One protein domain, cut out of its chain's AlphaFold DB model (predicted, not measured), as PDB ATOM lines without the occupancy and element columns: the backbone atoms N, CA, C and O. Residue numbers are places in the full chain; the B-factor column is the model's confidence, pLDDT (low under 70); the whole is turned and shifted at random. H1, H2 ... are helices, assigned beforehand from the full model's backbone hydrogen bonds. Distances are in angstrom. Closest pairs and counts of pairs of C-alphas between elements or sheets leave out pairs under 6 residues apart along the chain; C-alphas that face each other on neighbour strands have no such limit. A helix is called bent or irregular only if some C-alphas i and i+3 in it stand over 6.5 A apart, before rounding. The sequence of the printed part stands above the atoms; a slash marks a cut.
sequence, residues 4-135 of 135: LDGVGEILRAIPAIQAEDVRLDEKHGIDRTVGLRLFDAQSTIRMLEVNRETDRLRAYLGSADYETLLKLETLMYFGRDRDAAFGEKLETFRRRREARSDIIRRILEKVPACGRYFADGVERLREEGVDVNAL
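This is residues 4 to 135 of the 135 residues of an uncharacterized protein of Zetaproteobacteria bacterium (UniProt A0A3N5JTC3). What does the domain look like? It is an elongated body of helices: toward one end H5, H6a and H6b pack on H4, with H6b crossing it, while toward the other end H1b reaches out to a small head of H2 and the long link before it, of which residues 33 to 39 stick out. H3 packs on H1b and H6a between the two ends. What is it made of, and how large is it? The printed part has 132 residues with six named helices, H1 to H6 in that order, and no named strand, and its class is all helix. It is only just compact, close to loose, with a radius of gyration of the C-alphas of 16.8 A and spans of 50 by 27 by 24 A.

How does the first helix run? H1, residues 4 to 27, was assigned as one helix by its hydrogen bonds but is bent: C-alphas 12 and 15 are 6.7 A apart, and its arms H1a and H1b stand at a shallow tilt of 30 degrees. What comes near H1b? H2, residues 41 to 48, is close but not clearly touching, its closest C-alphas being those of Leu 24 and Arg 46, 7.1 A apart. H3, residues 52 to 63, touches H1b with residues 52 to 54 alone, Ile 17 and Glu 53 having the closest C-alphas at 5.3 A. What touches H4, residues 66 to 80? H5, residues 86 to 96, touches it at a steep tilt of 55 degrees, opposite ways, closest at the C-alphas of Thr 74 and Leu 90, 5.6 A. H6, residues 100 to 127, was likewise assigned as one helix but is bent, with C-alphas 109 and 112 at 7.9 A; H4 touches its arm H6a at a shallow tilt of 31 degrees, closest at the C-alphas of Glu 73 and Ile 107, 6.3 A, and with residues 75 to 80 alone its arm H6b, about perpendicular at 88 degrees, closest at the C-alphas of Gly 79 and Gly 121, 3.6 A. Are the backbones in order? Every O i to N i+4 pair is within hydrogen-bond range in H1a, H1b, H3, H4, H5 and H6a, against 3 of 4 in H2 and 11 of 12 in H6b.

Where do the arms lie? H1a, residues 4 to 12, begins at C-alpha 4, (207.434, 181.868, 295.550), and H1b, residues 15 to 27, is 18.2 A long. H6a holds residues 100 to 109; H6b, residues 112 to 127, is 24.9 A long, ends at C-alpha 127, (219.618, 170.148, 288.764), and is irregular, with C-alphas 112 and 115 at 7.2 A. How long are the others? H4 measures 21.0 A, H3 16.8 A, H5 15.8 A and H2 11.1 A.

How far does it reach? The two C-alphas farthest apart, those of Ala 41 and Gly 129, are 52.4 A apart. Is the backbone continuous? The printed part has no cut, and of its links the one from H1 to H2, 13 residues, is long. Where is confidence low? Residues 34 to 39 have pLDDT under 70, while the mean of the printed part is 90.9.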
ATOM      1  N   LEU A   4     207.807 181.392 296.882       93.25
ATOM      2  CA  LEU A   4     207.434 181.868 295.550       93.25
ATOM      3  C   LEU A   4     206.658 183.188 295.580       93.25
ATOM      4  O   LEU A   4     206.876 184.024 294.704       93.25
ATOM      5  N   ASP A   5     205.830 183.429 296.602       94.06
ATOM      6  CA  ASP A   5     205.203 184.744 296.804       94.06
ATOM      7  C   ASP A   5     206.271 185.821 297.034       94.06
ATOM      8  O   ASP A   5     206.183 186.924 296.493       94.06
ATOM      9  N   GLY A   6     207.303 185.494 297.818       94.75
ATOM     10  CA  GLY A   6     208.440 186.375 298.067       94.75
ATOM     11  C   GLY A   6     209.243 186.677 296.801       94.75
ATOM     12  O   GLY A   6     209.501 187.842 296.502       94.75
ATOM     13  N   VAL A   7     209.584 185.645 296.022       96.12
ATOM     14  CA  VAL A   7     210.262 185.795 294.724       96.12
ATOM     15  C   VAL A   7     209.418 186.652 293.784       96.12
ATOM     16  O   VAL A   7     209.919 187.618 293.214       96.12
ATOM     17  N   GLY A   8     208.127 186.344 293.657       95.81
ATOM     18  CA  GLY A   8     207.208 187.063 292.783       95.81
ATOM     19  C   GLY A   8     207.083 188.544 293.134       95.81
ATOM     20  O   GLY A   8     207.057 189.373 292.226       95.81
ATOM     21  N   GLU A   9     207.033 188.891 294.421       96.62
ATOM     22  CA  GLU A   9     206.980 190.292 294.851       96.62
ATOM     23  C   GLU A   9     208.292 191.031 294.567       96.62
ATOM     24  O   GLU A   9     208.262 192.146 294.049       96.62
ATOM     25  N   ILE A  10     209.447 190.400 294.816       96.56
ATOM     26  CA  ILE A  10     210.746 190.999 294.479       96.56
ATOM     27  C   ILE A  10     210.836 191.250 292.971       96.56
ATOM     28  O   ILE A  10     211.197 192.351 292.562       96.56
ATOM     29  N   LEU A  11     210.467 190.272 292.137       96.44
ATOM     30  CA  LEU A  11     210.501 190.415 290.678       96.44
ATOM     31  C   LEU A  11     209.570 191.527 290.177       96.44
ATOM     32  O   LEU A  11     209.948 192.278 289.280       96.44
ATOM     33  N   ARG A  12     208.378 191.665 290.773       96.25
ATOM     34  CA  ARG A  12     207.436 192.755 290.468       96.25
ATOM     35  C   ARG A  12     207.968 194.126 290.882       96.25
ATOM     36  O   ARG A  12     207.712 195.106 290.188       96.25
ATOM     37  N   ALA A  13     208.710 194.196 291.983       95.88
ATOM     38  CA  ALA A  13     209.260 195.443 292.493       95.88
ATOM     39  C   ALA A  13     210.433 195.974 291.652       95.88
ATOM     40  O   ALA A  13     210.617 197.186 291.597       95.88
ATOM     41  N   ILE A  14     211.200 195.112 290.965       95.44
ATOM     42  CA  ILE A  14     212.356 195.518 290.136       95.44
ATOM     43  C   ILE A  14     212.018 196.670 289.169       95.44
ATOM     44  O   ILE A  14     212.654 197.720 289.283       95.44
ATOM     45  N   PRO A  15     211.048 196.534 288.241       95.81
ATOM     46  CA  PRO A  15     210.748 197.605 287.292       95.81
ATOM     47  C   PRO A  15     210.203 198.865 287.977       95.81
ATOM     48  O   PRO A  15     210.517 199.971 287.546       95.81
ATOM     49  N   ALA A  16     209.430 198.719 289.059       94.50
ATOM     50  CA  ALA A  16     208.870 199.850 289.800       94.50
ATOM     51  C   ALA A  16     209.965 200.666 290.509       94.50
ATOM     52  O   ALA A  16     210.005 201.889 290.390       94.50
ATOM     53  N   ILE A  17     210.906 199.983 291.167       94.50
ATOM     54  CA  ILE A  17     212.076 200.593 291.807       94.50
ATOM     55  C   ILE A  17     212.939 201.301 290.763       94.50
ATOM     56  O   ILE A  17     213.308 202.454 290.965       94.50
ATOM     57  N   GLN A  18     213.210 200.650 289.629       93.06
ATOM     58  CA  GLN A  18     214.005 201.235 288.548       93.06
ATOM     59  C   GLN A  18     213.357 202.497 287.967       93.06
ATOM     60  O   GLN A  18     214.051 203.491 287.760       93.06
ATOM     61  N   ALA A  19     212.044 202.472 287.725       93.06
ATOM     62  CA  ALA A  19     211.304 203.624 287.221       93.06
ATOM     63  C   ALA A  19     211.303 204.785 288.226       93.06
ATOM     64  O   ALA A  19     211.529 205.931 287.842       93.06
ATOM     65  N   GLU A  20     211.108 204.494 289.513       93.00
ATOM     66  CA  GLU A  20     211.158 205.510 290.566       93.00
ATOM     67  C   GLU A  20     212.567 206.094 290.722       93.00
ATOM     68  O   GLU A  20     212.711 207.304 290.900       93.00
ATOM     69  N   ASP A  21     213.620 205.282 290.578       91.06
ATOM     70  CA  ASP A  21     214.985 205.799 290.596       91.06
ATOM     71  C   ASP A  21     215.255 206.732 289.409       91.06
ATOM     72  O   ASP A  21     215.896 207.760 289.602       91.06
ATOM     73  N   VAL A  22     214.752 206.417 288.207       90.81
ATOM     74  CA  VAL A  22     214.853 207.316 287.040       90.81
ATOM     75  C   VAL A  22     214.096 208.617 287.297       90.81
ATOM     76  O   VAL A  22     214.662 209.692 287.126       90.81
ATOM     77  N   ARG A  23     212.852 208.539 287.786       91.94
ATOM     78  CA  ARG A  23     212.030 209.717 288.101       91.94
ATOM     79  C   ARG A  23     212.701 210.631 289.129       91.94
ATOM     80  O   ARG A  23     212.610 211.856 289.040       91.94
ATOM     81  N   LEU A  24     213.330 210.046 290.147       90.44
ATOM     82  CA  LEU A  24     214.048 210.802 291.166       90.44
ATOM     83  C   LEU A  24     215.322 211.430 290.591       90.44
ATOM     84  O   LEU A  24     215.599 212.588 290.884       90.44
ATOM     85  N   ASP A  25     216.057 210.725 289.739       89.31
ATOM     86  CA  ASP A  25     217.242 211.288 289.089       89.31
ATOM     87  C   ASP A  25     216.869 212.459 288.163       89.31
ATOM     88  O   ASP A  25     217.474 213.525 288.261       89.31
ATOM     89  N   GLU A  26     215.798 212.332 287.371       89.38
ATOM     90  CA  GLU A  26     215.245 213.417 286.543       89.38
ATOM     91  C   GLU A  26     214.828 214.633 287.380       89.38
ATOM     92  O   GLU A  26     215.162 215.770 287.039       89.38
ATOM     93  N   LYS A  27     214.144 214.408 288.512       90.06
ATOM     94  CA  LYS A  27     213.746 215.472 289.450       90.06
ATOM     95  C   LYS A  27     214.949 216.282 289.943       90.06
ATOM     96  O   LYS A  27     214.820 217.487 290.156       90.06
ATOM     97  N   HIS A  28     216.091 215.628 290.142       86.88
ATOM     98  CA  HIS A  28     217.315 216.261 290.634       86.88
ATOM     99  C   HIS A  28     218.283 216.657 289.512       86.88
ATOM    100  O   HIS A  28     219.353 217.171 289.809       86.88
ATOM    101  N   GLY A  29     217.916 216.484 288.237       85.62
ATOM    102  CA  GLY A  29     218.768 216.833 287.095       85.62
ATOM    103  C   GLY A  29     220.006 215.941 286.944       85.62
ATOM    104  O   GLY A  29     221.004 216.374 286.371       85.62
ATOM    105  N   ILE A  30     219.957 214.714 287.467       83.00
ATOM    106  CA  ILE A  30     221.058 213.752 287.421       83.00
ATOM    107  C   ILE A  30     220.997 212.988 286.099       83.00
ATOM    108  O   ILE A  30     220.079 212.209 285.849       83.00
ATOM    109  N   ASP A  31     222.019 213.171 285.266       78.38
ATOM    110  CA  ASP A  31     222.196 212.396 284.042       78.38
ATOM    111  C   ASP A  31     223.105 211.185 284.299       78.38
ATOM    112  O   ASP A  31     224.314 211.304 284.520       78.38
ATOM    113  N   ARG A  32     222.514 209.986 284.235       70.44
ATOM    114  CA  ARG A  32     223.225 208.714 284.438       70.44
ATOM    115  C   ARG A  32     224.300 208.437 283.389       70.44
ATOM    116  O   ARG A  32     225.207 207.653 283.664       70.44
ATOM    117  N   THR A  33     224.218 209.046 282.207       75.50
ATOM    118  CA  THR A  33     225.174 208.815 281.113       75.50
ATOM    119  C   THR A  33     226.516 209.511 281.344       75.50
ATOM    120  O   THR A  33     227.542 209.049 280.849       75.50
ATOM    121  N   VAL A  34     226.528 210.574 282.151       69.62
ATOM    122  CA  VAL A  34     227.722 211.386 282.447       69.62
ATOM    123  C   VAL A  34     228.489 210.854 283.669       69.62
ATOM    124  O   VAL A  34     229.560 211.360 284.009       69.62
ATOM    125  N   GLY A  35     227.967 209.798 284.305       61.28
ATOM    126  CA  GLY A  35     228.479 209.234 285.550       61.28
ATOM    127  C   GLY A  35     228.091 210.070 286.775       61.28
ATOM    128  O   GLY A  35     227.978 211.292 286.720       61.28
ATOM    129  N   LEU A  36     227.894 209.401 287.913       63.09
ATOM    130  CA  LEU A  36     227.624 210.067 289.189       63.09
ATOM    131  C   LEU A  36     228.855 210.861 289.639       63.09
ATOM    132  O   LEU A  36     229.904 210.280 289.935       63.09
ATOM    133  N   ARG A  37     228.723 212.185 289.755       64.38
ATOM    134  CA  ARG A  37     229.705 213.004 290.469       64.38
ATOM    135  C   ARG A  37     229.400 212.910 291.955       64.38
ATOM    136  O   ARG A  37     228.597 213.657 292.503       64.38
ATOM    137  N   LEU A  38     230.058 211.965 292.622       57.38
ATOM    138  CA  LEU A  38     230.071 211.925 294.081       57.38
ATOM    139  C   LEU A  38     230.430 213.340 294.576       57.38
ATOM    140  O   LEU A  38     231.406 213.915 294.096       57.38
ATOM    141  N   PHE A  39     229.618 213.899 295.477       66.75
ATOM    142  CA  PHE A  39     229.751 215.246 296.067       66.75
ATOM    143  C   PHE A  39     229.207 216.446 295.276       66.75
ATOM    144  O   PHE A  39     229.391 217.577 295.730       66.75
ATOM    145  N   ASP A  40     228.484 216.262 294.168       77.19
ATOM    146  CA  ASP A  40     227.632 217.353 293.687       77.19
ATOM    147  C   ASP A  40     226.379 217.507 294.583       77.19
ATOM    148  O   ASP A  40     225.909 216.559 295.229       77.19
ATOM    149  N   ALA A  41     225.870 218.737 294.693       78.94
ATOM    150  CA  ALA A  41     224.771 219.054 295.604       78.94
ATOM    151  C   ALA A  41     223.473 218.313 295.237       78.94
ATOM    152  O   ALA A  41     222.729 217.915 296.132       78.94
ATOM    153  N   GLN A  42     223.224 218.082 293.944       79.25
ATOM    154  CA  GLN A  42     222.024 217.400 293.460       79.25
ATOM    155  C   GLN A  42     222.072 215.906 293.789       79.25
ATOM    156  O   GLN A  42     221.119 215.378 294.359       79.25
ATOM    157  N   SER A  43     223.208 215.247 293.550       76.94
ATOM    158  CA  SER A  43     223.444 213.852 293.939       76.94
ATOM    159  C   SER A  43     223.323 213.651 295.452       76.94
ATOM    160  O   SER A  43     222.738 212.669 295.907       76.94
ATOM    161  N   THR A  44     223.814 214.602 296.250       79.69
ATOM    162  CA  THR A  44     223.714 214.531 297.718       79.69
ATOM    163  C   THR A  44     222.263 214.655 298.192       79.69
ATOM    164  O   THR A  44     221.823 213.868 299.028       79.69
ATOM    165  N   ILE A  45     221.492 215.597 297.639       83.00
ATOM    166  CA  ILE A  45     220.060 215.754 297.950       83.00
ATOM    167  C   ILE A  45     219.278 214.511 297.509       83.00
ATOM    168  O   ILE A  45     218.446 214.005 298.264       83.00
ATOM    169  N   ARG A  46     219.588 213.957 296.332       83.00
ATOM    170  CA  ARG A  46     218.987 212.720 295.828       83.00
ATOM    171  C   ARG A  46     219.175 211.539 296.779       83.00
ATOM    172  O   ARG A  46     218.233 210.766 296.949       83.00
ATOM    173  N   MET A  47     220.352 211.396 297.396       80.81
ATOM    174  CA  MET A  47     220.641 210.316 298.354       80.81
ATOM    175  C   MET A  47     219.803 210.404 299.637       80.81
ATOM    176  O   MET A  47     219.608 209.389 300.304       80.81
ATOM    177  N   LEU A  48     219.304 211.594 299.985       84.25
ATOM    178  CA  LEU A  48     218.406 211.789 301.127       84.25
ATOM    179  C   LEU A  48     216.950 211.427 300.792       84.25
ATOM    180  O   LEU A  48     216.147 211.223 301.702       84.25
ATOM    181  N   GLU A  49     216.593 211.339 299.506       88.19
ATOM    182  CA  GLU A  49     215.247 210.966 299.074       88.19
ATOM    183  C   GLU A  49     215.093 209.453 298.927       88.19
ATOM    184  O   GLU A  49     215.788 208.784 298.156       88.19
ATOM    185  N   VAL A  50     214.120 208.911 299.656       85.44
ATOM    186  CA  VAL A  50     213.842 207.478 299.671       85.44
ATOM    187  C   VAL A  50     213.020 207.070 298.450       85.44
ATOM    188  O   VAL A  50     211.994 207.677 298.140       85.44
ATOM    189  N   ASN A  51     213.448 205.994 297.790       91.31
ATOM    190  CA  ASN A  51     212.645 205.319 296.780       91.31
ATOM    191  C   ASN A  51     211.464 204.612 297.469       91.31
ATOM    192  O   ASN A  51     211.649 203.657 298.229       91.31
ATOM    193  N   ARG A  52     210.246 205.094 297.207       93.12
ATOM    194  CA  ARG A  52     209.022 204.596 297.853       93.12
ATOM    195  C   ARG A  52     208.735 203.132 297.533       93.12
ATOM    196  O   ARG A  52     208.213 202.423 298.389       93.12
ATOM    197  N   GLU A  53     209.096 202.670 296.342       94.56
ATOM    198  CA  GLU A  53     208.913 201.273 295.942       94.56
ATOM    199  C   GLU A  53     209.901 200.357 296.676       94.56
ATOM    200  O   GLU A  53     209.536 199.261 297.104       94.56
ATOM    201  N   THR A  54     211.120 200.837 296.944       93.75
ATOM    202  CA  THR A  54     212.081 200.134 297.809       93.75
ATOM    203  C   THR A  54     211.563 200.022 299.244       93.75
ATOM    204  O   THR A  54     211.662 198.955 299.850       93.75
ATOM    205  N   ASP A  55     210.974 201.087 299.791       94.62
ATOM    206  CA  ASP A  55     210.362 201.065 301.126       94.62
ATOM    207  C   ASP A  55     209.130 200.157 301.193       94.62
ATOM    208  O   ASP A  55     208.941 199.431 302.173       94.62
ATOM    209  N   ARG A  56     208.316 200.134 300.135       96.25
ATOM    210  CA  ARG A  56     207.182 199.214 300.015       96.25
ATOM    211  C   ARG A  56     207.645 197.759 300.028       96.25
ATOM    212  O   ARG A  56     207.104 196.957 300.790       96.25
ATOM    213  N   LEU A  57     208.676 197.429 299.247       96.69
ATOM    214  CA  LEU A  57     209.266 196.090 299.250       96.69
ATOM    215  C   LEU A  57     209.877 195.753 300.617       96.69
ATOM    216  O   LEU A  57     209.687 194.647 301.122       96.69
ATOM    217  N   ARG A  58     210.559 196.706 301.264       97.12
ATOM    218  CA  ARG A  58     211.078 196.538 302.629       97.12
ATOM    219  C   ARG A  58     209.963 196.197 303.615       97.12
ATOM    220  O   ARG A  58     210.135 195.283 304.417       97.12
ATOM    221  N   ALA A  59     208.843 196.916 303.568       96.69
ATOM    222  CA  ALA A  59     207.696 196.675 304.441       96.69
ATOM    223  C   ALA A  59     207.080 195.290 304.192       96.69
ATOM    224  O   ALA A  59     206.808 194.561 305.146       96.69
ATOM    225  N   TYR A  60     206.942 194.896 302.922       97.06
ATOM    226  CA  TYR A  60     206.490 193.557 302.548       97.06
ATOM    227  C   TYR A  60     207.406 192.469 303.122       97.06
ATOM    228  O   TYR A  60     206.943 191.598 303.858       97.06
ATOM    229  N   LEU A  61     208.719 192.559 302.882       96.94
ATOM    230  CA  LEU A  61     209.702 191.621 303.433       96.94
ATOM    231  C   LEU A  61     209.712 191.641 304.972       96.94
ATOM    232  O   LEU A  61     209.895 190.609 305.610       96.94
ATOM    233  N   GLY A  62     209.447 192.792 305.592       96.38
ATOM    234  CA  GLY A  62     209.307 192.933 307.042       96.38
ATOM    235  C   GLY A  62     208.172 192.097 307.644       96.38
ATOM    236  O   GLY A  62     208.277 191.694 308.804       96.38
ATOM    237  N   SER A  63     207.132 191.795 306.858       95.69
ATOM    238  CA  SER A  63     205.991 190.960 307.262       95.69
ATOM    239  C   SER A  63     206.241 189.449 307.128       95.69
ATOM    240  O   SER A  63     205.508 188.648 307.707       95.69
ATOM    241  N   ALA A  64     207.290 189.051 306.404       95.88
ATOM    242  CA  ALA A  64     207.676 187.658 306.198       95.88
ATOM    243  C   ALA A  64     208.142 186.996 307.499       95.88
ATOM    244  O   ALA A  64     208.775 187.643 308.332       95.88
ATOM    245  N   ASP A  65     207.937 185.695 307.692       95.19
ATOM    246  CA  ASP A  65     208.604 184.987 308.787       95.19
ATOM    247  C   ASP A  65     210.123 184.860 308.526       95.19
ATOM    248  O   ASP A  65     210.620 185.104 307.426       95.19
ATOM    249  N   TYR A  66     210.885 184.547 309.575       95.62
ATOM    250  CA  TYR A  66     212.349 184.495 309.496       95.62
ATOM    251  C   TYR A  66     212.854 183.425 308.524       95.62
ATOM    252  O   TYR A  66     213.822 183.650 307.803       95.62
ATOM    253  N   GLU A  67     212.185 182.277 308.496       95.31
ATOM    254  CA  GLU A  67     212.598 181.137 307.690       95.31
ATOM    255  C   GLU A  67     212.372 181.419 306.201       95.31
ATOM    256  O   GLU A  67     213.236 181.143 305.372       95.31
ATOM    257  N   THR A  68     211.260 182.066 305.859       95.94
ATOM    258  CA  THR A  68     210.997 182.541 304.497       95.94
ATOM    259  C   THR A  68     212.035 183.572 304.047       95.94
ATOM    260  O   THR A  68     212.526 183.494 302.920       95.94
ATOM    261  N   LEU A  69     212.434 184.505 304.921       96.75
ATOM    262  CA  LEU A  69     213.510 185.460 304.618       96.75
ATOM    263  C   LEU A  69     214.850 184.763 304.371       96.75
ATOM    264  O   LEU A  69     215.544 185.099 303.411       96.75
ATOM    265  N   LEU A  70     215.192 183.770 305.194       96.69
ATOM    266  CA  LEU A  70     216.398 182.967 305.006       96.69
ATOM    267  C   LEU A  70     216.373 182.193 303.691       96.69
ATOM    268  O   LEU A  70     217.376 182.173 302.984       96.69
ATOM    269  N   LYS A  71     215.246 181.575 303.331       96.69
ATOM    270  CA  LYS A  71     215.102 180.855 302.057       96.69
ATOM    271  C   LYS A  71     215.212 181.789 300.856       96.69
ATOM    272  O   LYS A  71     215.880 181.432 299.891       96.69
ATOM    273  N   LEU A  72     214.635 182.992 300.925       97.19
ATOM    274  CA  LEU A  72     214.781 184.017 299.883       97.19
ATOM    275  C   LEU A  72     216.239 184.442 299.706       97.19
ATOM    276  O   LEU A  72     216.752 184.461 298.587       97.19
ATOM    277  N   GLU A  73     216.920 184.749 300.808       96.94
ATOM    278  CA  GLU A  73     218.338 185.099 300.789       96.94
ATOM    279  C   GLU A  73     219.196 183.936 300.276       96.94
ATOM    280  O   GLU A  73     220.084 184.132 299.445       96.94
ATOM    281  N   THR A  74     218.897 182.714 300.717       96.81
ATOM    282  CA  THR A  74     219.580 181.500 300.265       96.81
ATOM    283  C   THR A  74     219.405 181.322 298.774       96.81
ATOM    284  O   THR A  74     220.403 181.165 298.089       96.81
ATOM    285  N   LEU A  75     218.182 181.414 298.249       96.75
ATOM    286  CA  LEU A  75     217.912 181.272 296.821       96.75
ATOM    287  C   LEU A  75     218.642 182.340 295.998       96.75
ATOM    288  O   LEU A  75     219.215 182.030 294.956       96.75
ATOM    289  N   MET A  76     218.683 183.580 296.490       96.81
ATOM    290  CA  MET A  76     219.412 184.678 295.855       96.81
ATOM    291  C   MET A  76     220.920 184.392 295.771       96.81
ATOM    292  O   MET A  76     221.513 184.498 294.698       96.81
ATOM    293  N   TYR A  77     221.559 184.036 296.889       96.31
ATOM    294  CA  TYR A  77     222.995 183.735 296.905       96.31
ATOM    295  C   TYR A  77     223.324 182.398 296.250       96.31
ATOM    296  O   TYR A  77     224.408 182.240 295.706       96.31
ATOM    297  N   PHE A  78     222.398 181.447 296.279       96.25
ATOM    298  CA  PHE A  78     222.517 180.189 295.567       96.25
ATOM    299  C   PHE A  78     222.520 180.443 294.070       96.25
ATOM    300  O   PHE A  78     223.442 180.008 293.414       96.25
ATOM    301  N   GLY A  79     221.606 181.231 293.509       95.50
ATOM    302  CA  GLY A  79     221.684 181.578 292.089       95.50
ATOM    303  C   GLY A  79     222.933 182.375 291.707       95.50
ATOM    304  O   GLY A  79     223.507 182.161 290.643       95.50
ATOM    305  N   ARG A  80     223.394 183.258 292.597       95.38
ATOM    306  CA  ARG A  80     224.589 184.081 292.380       95.38
ATOM    307  C   ARG A  80     225.900 183.284 292.421       95.38
ATOM    308  O   ARG A  80     226.761 183.510 291.573       95.38
ATOM    309  N   ASP A  81     226.071 182.416 293.417       92.88
ATOM    310  CA  ASP A  81     227.347 181.779 293.754       92.88
ATOM    311  C   ASP A  81     227.260 180.253 293.546       92.88
ATOM    312  O   ASP A  81     226.382 179.574 294.082       92.88
ATOM    313  N   ARG A  82     228.171 179.687 292.743       83.00
ATOM    314  CA  ARG A  82     228.266 178.239 292.447       83.00
ATOM    315  C   ARG A  82     229.243 177.529 293.390       83.00
ATOM    316  O   ARG A  82     230.218 176.938 292.943       83.00
ATOM    317  N   ASP A  83     229.016 177.654 294.691       90.50
ATOM    318  CA  ASP A  83     229.958 177.254 295.747       90.50
ATOM    319  C   ASP A  83     229.493 176.071 296.615       90.50
ATOM    320  O   ASP A  83     230.338 175.355 297.144       90.50
ATOM    321  N   ALA A  84     228.185 175.864 296.775       91.62
ATOM    322  CA  ALA A  84     227.621 174.813 297.627       91.62
ATOM    323  C   ALA A  84     226.210 174.404 297.179       91.62
ATOM    324  O   ALA A  84     225.560 175.144 296.430       91.62
ATOM    325  N   ALA A  85     225.735 173.262 297.690       94.75
ATOM    326  CA  ALA A  85     224.352 172.822 297.512       94.75
ATOM    327  C   ALA A  85     223.367 173.740 298.255       94.75
ATOM    328  O   ALA A  85     223.731 174.384 299.250       94.75
ATOM    329  N   PHE A  86     222.101 173.792 297.821       94.81
ATOM    330  CA  PHE A  86     221.124 174.714 298.416       94.81
ATOM    331  C   PHE A  86     220.951 174.486 299.925       94.81
ATOM    332  O   PHE A  86     221.001 175.433 300.715       94.81
ATOM    333  N   GLY A  87     220.799 173.223 300.336       94.19
ATOM    334  CA  GLY A  87     220.624 172.856 301.744       94.19
ATOM    335  C   GLY A  87     221.818 173.249 302.619       94.19
ATOM    336  O   GLY A  87     221.638 173.779 303.713       94.19
ATOM    337  N   GLU A  88     223.043 173.071 302.119       95.25
ATOM    338  CA  GLU A  88     224.268 173.451 302.834       95.25
ATOM    339  C   GLU A  88     224.373 174.971 303.020       95.25
ATOM    340  O   GLU A  88     224.765 175.461 304.089       95.25
ATOM    341  N   LYS A  89     223.973 175.737 301.997       95.19
ATOM    342  CA  LYS A  89     223.942 177.202 302.060       95.19
ATOM    343  C   LYS A  89     222.868 177.696 303.037       95.19
ATOM    344  O   LYS A  89     223.158 178.576 303.849       95.19
ATOM    345  N   LEU A  90     221.684 177.079 303.033       95.56
ATOM    346  CA  LEU A  90     220.610 177.392 303.980       95.56
ATOM    347  C   LEU A  90     221.047 177.142 305.430       95.56
ATOM    348  O   LEU A  90     220.880 178.007 306.289       95.56
ATOM    349  N   GLU A  91     221.667 175.992 305.702       96.31
ATOM    350  CA  GLU A  91     222.211 175.671 307.027       96.31
ATOM    351  C   GLU A  91     223.293 176.659 307.464       96.31
ATOM    352  O   GLU A  91     223.345 177.075 308.626       96.31
ATOM    353  N   THR A  92     224.139 177.091 306.529       94.50
ATOM    354  CA  THR A  92     225.155 178.110 306.799       94.50
ATOM    355  C   THR A  92     224.516 179.424 307.246       94.50
ATOM    356  O   THR A  92     224.961 180.004 308.236       94.50
ATOM    357  N   PHE A  93     223.459 179.887 306.576       93.81
ATOM    358  CA  PHE A  93     222.761 181.112 306.973       93.81
ATOM    359  C   PHE A  93     221.981 180.952 308.283       93.81
ATOM    360  O   PHE A  93     222.082 181.821 309.153       93.81
ATOM    361  N   ARG A  94     221.325 179.806 308.516       95.25
ATOM    362  CA  ARG A  94     220.685 179.490 309.810       95.25
ATOM    363  C   ARG A  94     221.673 179.582 310.978       95.25
ATOM    364  O   ARG A  94     221.352 180.153 312.022       95.25
ATOM    365  N   ARG A  95     222.896 179.067 310.811       94.69
ATOM    366  CA  ARG A  95     223.944 179.098 311.852       94.69
ATOM    367  C   ARG A  95     224.443 180.502 312.174       94.69
ATOM    368  O   ARG A  95     224.808 180.747 313.321       94.69
ATOM    369  N   ARG A  96     224.444 181.419 311.201       91.31
ATOM    370  CA  ARG A  96     224.859 182.815 311.422       91.31
ATOM    371  C   ARG A  96     223.884 183.587 312.315       91.31
ATOM    372  O   ARG A  96     224.303 184.567 312.920       91.31
ATOM    373  N   ARG A  97     222.623 183.134 312.434       87.25
ATOM    374  CA  ARG A  97     221.571 183.742 313.278       87.25
ATOM    375  C   ARG A  97     221.449 185.253 313.081       87.25
ATOM    376  O   ARG A  97     221.375 186.022 314.038       87.25
ATOM    377  N   GLU A  98     221.465 185.679 311.826       91.62
ATOM    378  CA  GLU A  98     221.495 187.099 311.490       91.62
ATOM    379  C   GLU A  98     220.166 187.777 311.816       91.62
ATOM    380  O   GLU A  98     219.101 187.151 311.793       91.62
ATOM    381  N   ALA A  99     220.228 189.070 312.128       95.19
ATOM    382  CA  ALA A  99     219.035 189.856 312.378       95.19
ATOM    383  C   ALA A  99     218.184 189.947 311.103       95.19
ATOM    384  O   ALA A  99     218.697 190.115 309.997       95.19
ATOM    385  N   ARG A 100     216.855 189.913 311.261       96.06
ATOM    386  CA  ARG A 100     215.895 190.052 310.145       96.06
ATOM    387  C   ARG A 100     216.178 191.284 309.282       96.06
ATOM    388  O   ARG A 100     216.088 191.214 308.062       96.06
ATOM    389  N   SER A 101     216.539 192.399 309.918       96.06
ATOM    390  CA  SER A 101     216.877 193.654 309.243       96.06
ATOM    391  C   SER A 101     218.074 193.524 308.302       96.06
ATOM    392  O   SER A 101     218.068 194.146 307.243       96.06
ATOM    393  N   ASP A 102     219.073 192.710 308.650       97.00
ATOM    394  CA  ASP A 102     220.254 192.496 307.809       97.00
ATOM    395  C   ASP A 102     219.944 191.631 306.594       97.00
ATOM    396  O   ASP A 102     220.378 191.959 305.490       97.00
ATOM    397  N   ILE A 103     219.130 190.588 306.777       97.00
ATOM    398  CA  ILE A 103     218.654 189.743 305.676       97.00
ATOM    399  C   ILE A 103     217.870 190.599 304.673       97.00
ATOM    400  O   ILE A 103     218.168 190.609 303.479       97.00
ATOM    401  N   ILE A 104     216.910 191.390 305.168       97.44
ATOM    402  CA  ILE A 104     216.104 192.287 304.329       97.44
ATOM    403  C   ILE A 104     217.003 193.284 303.597       97.44
ATOM    404  O   ILE A 104     216.867 193.454 302.387       97.44
ATOM    405  N   ARG A 105     217.944 193.922 304.301       96.25
ATOM    406  CA  ARG A 105     218.885 194.869 303.692       96.25
ATOM    407  C   ARG A 105     219.674 194.224 302.550       96.25
ATOM    408  O   ARG A 105     219.741 194.817 301.478       96.25
ATOM    409  N   ARG A 106     220.223 193.020 302.738       95.69
ATOM    410  CA  ARG A 106     221.000 192.333 301.691       95.69
ATOM    411  C   ARG A 106     220.159 191.924 300.491       95.69
ATOM    412  O   ARG A 106     220.644 192.040 299.368       95.69
ATOM    413  N   ILE A 107     218.912 191.502 300.706       96.31
ATOM    414  CA  ILE A 107     217.971 191.264 299.604       96.31
ATOM    415  C   ILE A 107     217.761 192.570 298.825       96.31
ATOM    416  O   ILE A 107     217.967 192.593 297.613       96.31
ATOM    417  N   LEU A 108     217.438 193.673 299.513       96.06
ATOM    418  CA  LEU A 108     217.193 194.983 298.893       96.06
ATOM    419  C   LEU A 108     218.402 195.502 298.097       96.06
ATOM    420  O   LEU A 108     218.238 195.971 296.974       96.06
ATOM    421  N   GLU A 109     219.617 195.357 298.627       94.25
ATOM    422  CA  GLU A 109     220.869 195.742 297.951       94.25
ATOM    423  C   GLU A 109     221.103 195.002 296.624       94.25
ATOM    424  O   GLU A 109     221.894 195.449 295.789       94.25
ATOM    425  N   LYS A 110     220.464 193.843 296.432       95.00
ATOM    426  CA  LYS A 110     220.633 192.987 295.252       95.00
ATOM    427  C   LYS A 110     219.409 192.937 294.348       95.00
ATOM    428  O   LYS A 110     219.517 192.332 293.282       95.00
ATOM    429  N   VAL A 111     218.315 193.622 294.698       94.00
ATOM    430  CA  VAL A 111     217.065 193.662 293.917       94.00
ATOM    431  C   VAL A 111     217.298 193.844 292.412       94.00
ATOM    432  O   VAL A 111     216.768 193.025 291.660       94.00
ATOM    433  N   PRO A 112     218.138 194.789 291.929       89.69
ATOM    434  CA  PRO A 112     218.344 194.972 290.488       89.69
ATOM    435  C   PRO A 112     218.856 193.723 289.754       89.69
ATOM    436  O   PRO A 112     218.626 193.572 288.559       89.69
ATOM    437  N   ALA A 113     219.548 192.826 290.461       93.38
ATOM    438  CA  ALA A 113     220.105 191.592 289.918       93.38
ATOM    439  C   ALA A 113     219.325 190.330 290.337       93.38
ATOM    440  O   ALA A 113     219.605 189.250 289.811       93.38
ATOM    441  N   CYS A 114     218.336 190.448 291.233       93.88
ATOM    442  CA  CYS A 114     217.542 189.323 291.733       93.88
ATOM    443  C   CYS A 114     216.815 188.561 290.621       93.88
ATOM    444  O   CYS A 114     216.668 187.352 290.740       93.88
ATOM    445  N   GLY A 115     216.425 189.225 289.524       93.25
ATOM    446  CA  GLY A 115     215.825 188.559 288.362       93.25
ATOM    447  C   GLY A 115     216.685 187.417 287.824       93.25
ATOM    448  O   GLY A 115     216.228 186.280 287.733       93.25
ATOM    449  N   ARG A 116     217.961 187.709 287.551       96.06
ATOM    450  CA  ARG A 116     218.933 186.701 287.118       96.06
ATOM    451  C   ARG A 116     219.203 185.682 288.221       96.06
ATOM    452  O   ARG A 116     219.167 184.490 287.964       96.06
ATOM    453  N   TYR A 117     219.439 186.141 289.451       96.50
ATOM    454  CA  TYR A 117     219.781 185.239 290.551       96.50
ATOM    455  C   TYR A 117     218.674 184.224 290.847       96.50
ATOM    456  O   TYR A 117     218.959 183.053 291.047       96.50
ATOM    457  N   PHE A 118     217.405 184.620 290.842       96.12
ATOM    458  CA  PHE A 118     216.323 183.667 291.073       96.12
ATOM    459  C   PHE A 118     216.126 182.705 289.904       96.12
ATOM    460  O   PHE A 118     215.860 181.534 290.154       96.12
ATOM    461  N   ALA A 119     216.305 183.155 288.657       94.75
ATOM    462  CA  ALA A 119     216.277 182.262 287.502       94.75
ATOM    463  C   ALA A 119     217.370 181.183 287.611       94.75
ATOM    464  O   ALA A 119     217.050 179.995 287.639       94.75
ATOM    465  N   ASP A 120     218.624 181.602 287.809       95.94
ATOM    466  CA  ASP A 120     219.769 180.699 287.968       95.94
ATOM    467  C   ASP A 120     219.585 179.765 289.179       95.94
ATOM    468  O   ASP A 120     219.907 178.578 289.129       95.94
ATOM    469  N   GLY A 121     219.049 180.288 290.287       95.00
ATOM    470  CA  GLY A 121     218.797 179.519 291.503       95.00
ATOM    471  C   GLY A 121     217.729 178.440 291.315       95.00
ATOM    472  O   GLY A 121     217.905 177.321 291.788       95.00
ATOM    473  N   VAL A 122     216.641 178.745 290.601       93.81
ATOM    474  CA  VAL A 122     215.570 177.777 290.313       93.81
ATOM    475  C   VAL A 122     216.041 176.694 289.344       93.81
ATOM    476  O   VAL A 122     215.714 175.527 289.547       93.81
ATOM    477  N   GLU A 123     216.814 177.045 288.314       93.69
ATOM    478  CA  GLU A 123     217.406 176.051 287.410       93.69
ATOM    479  C   GLU A 123     218.313 175.087 288.172       93.69
ATOM    480  O   GLU A 123     218.157 173.873 288.065       93.69
ATOM    481  N   ARG A 124     219.176 175.614 289.040       94.00
ATOM    482  CA  ARG A 124     220.068 174.792 289.859       94.00
ATOM    483  C   ARG A 124     219.345 173.929 290.888       94.00
ATOM    484  O   ARG A 124     219.755 172.800 291.121       94.00
ATOM    485  N   LEU A 125     218.257 174.414 291.489       94.38
ATOM    486  CA  LEU A 125     217.431 173.579 292.370       94.38
ATOM    487  C   LEU A 125     216.892 172.355 291.619       94.38
ATOM    488  O   LEU A 125     216.905 171.250 292.154       94.38
ATOM    489  N   ARG A 126     216.486 172.537 290.355       92.31
ATOM    490  CA  ARG A 126     216.056 171.426 289.496       92.31
ATOM    491  C   ARG A 126     217.203 170.468 289.186       92.31
ATOM    492  O   ARG A 126     216.974 169.263 289.199       92.31
ATOM    493  N   GLU A 127     218.412 170.975 288.943       92.88
ATOM    494  CA  GLU A 127     219.618 170.148 288.764       92.88
ATOM    495  C   GLU A 127     219.939 169.316 290.020       92.88
ATOM    496  O   GLU A 127     220.332 168.157 289.905       92.88
ATOM    497  N   GLU A 128     219.707 169.869 291.216       92.62
ATOM    498  CA  GLU A 128     219.845 169.166 292.503       92.62
ATOM    499  C   GLU A 128     218.666 168.225 292.821       92.62
ATOM    500  O   GLU A 128     218.694 167.518 293.829       92.62
ATOM    501  N   GLY A 129     217.621 168.189 291.987       91.75
ATOM    502  CA  GLY A 129     216.412 167.396 292.231       91.75
ATOM    503  C   GLY A 129     215.538 167.928 293.374       91.75
ATOM    504  O   GLY A 129     214.725 167.185 293.923       91.75
ATOM    505  N   VAL A 130     215.698 169.199 293.743       90.50
ATOM    506  CA  VAL A 130     214.931 169.868 294.797       90.50
ATOM    507  C   VAL A 130     213.761 170.629 294.176       90.50
ATOM    508  O   VAL A 130     213.941 171.516 293.340       90.50
ATOM    509  N   ASP A 131     212.539 170.313 294.607       85.50
ATOM    510  CA  ASP A 131     211.352 171.068 294.204       85.50
ATOM    511  C   ASP A 131     211.250 172.373 295.004       85.50
ATOM    512  O   ASP A 131     211.102 172.362 296.224       85.50
ATOM    513  N   VAL A 132     211.273 173.509 294.304       82.69
ATOM    514  CA  VAL A 132     211.120 174.842 294.904       82.69
ATOM    515  C   VAL A 132     209.770 175.031 295.603       82.69
ATOM    516  O   VAL A 132     209.679 175.832 296.525       82.69
ATOM    517  N   ASN A 133     208.727 174.294 295.202       83.12
ATOM    518  CA  ASN A 133     207.421 174.340 295.870       83.12
ATOM    519  C   ASN A 133     207.420 173.591 297.209       83.12
ATOM    520  O   ASN A 133     206.536 173.815 298.035       83.12
ATOM    521  N   ALA A 134     208.386 172.691 297.407       80.88
ATOM    522  CA  ALA A 134     208.567 171.939 298.642       80.88
ATOM    523  C   ALA A 134     209.492 172.657 299.644       80.88
ATOM    524  O   ALA A 134     209.670 172.167 300.763       80.88
ATOM    525  N   LEU A 135     210.076 173.797 299.249       82.62
ATOM    526  CA  LEU A 135     210.894 174.675 300.090       82.62
ATOM    527  C   LEU A 135     210.029 175.701 300.817       82.62
ATOM    528  O   LEU A 135     210.218 175.807 302.048       82.62
TER     529      LEU A 135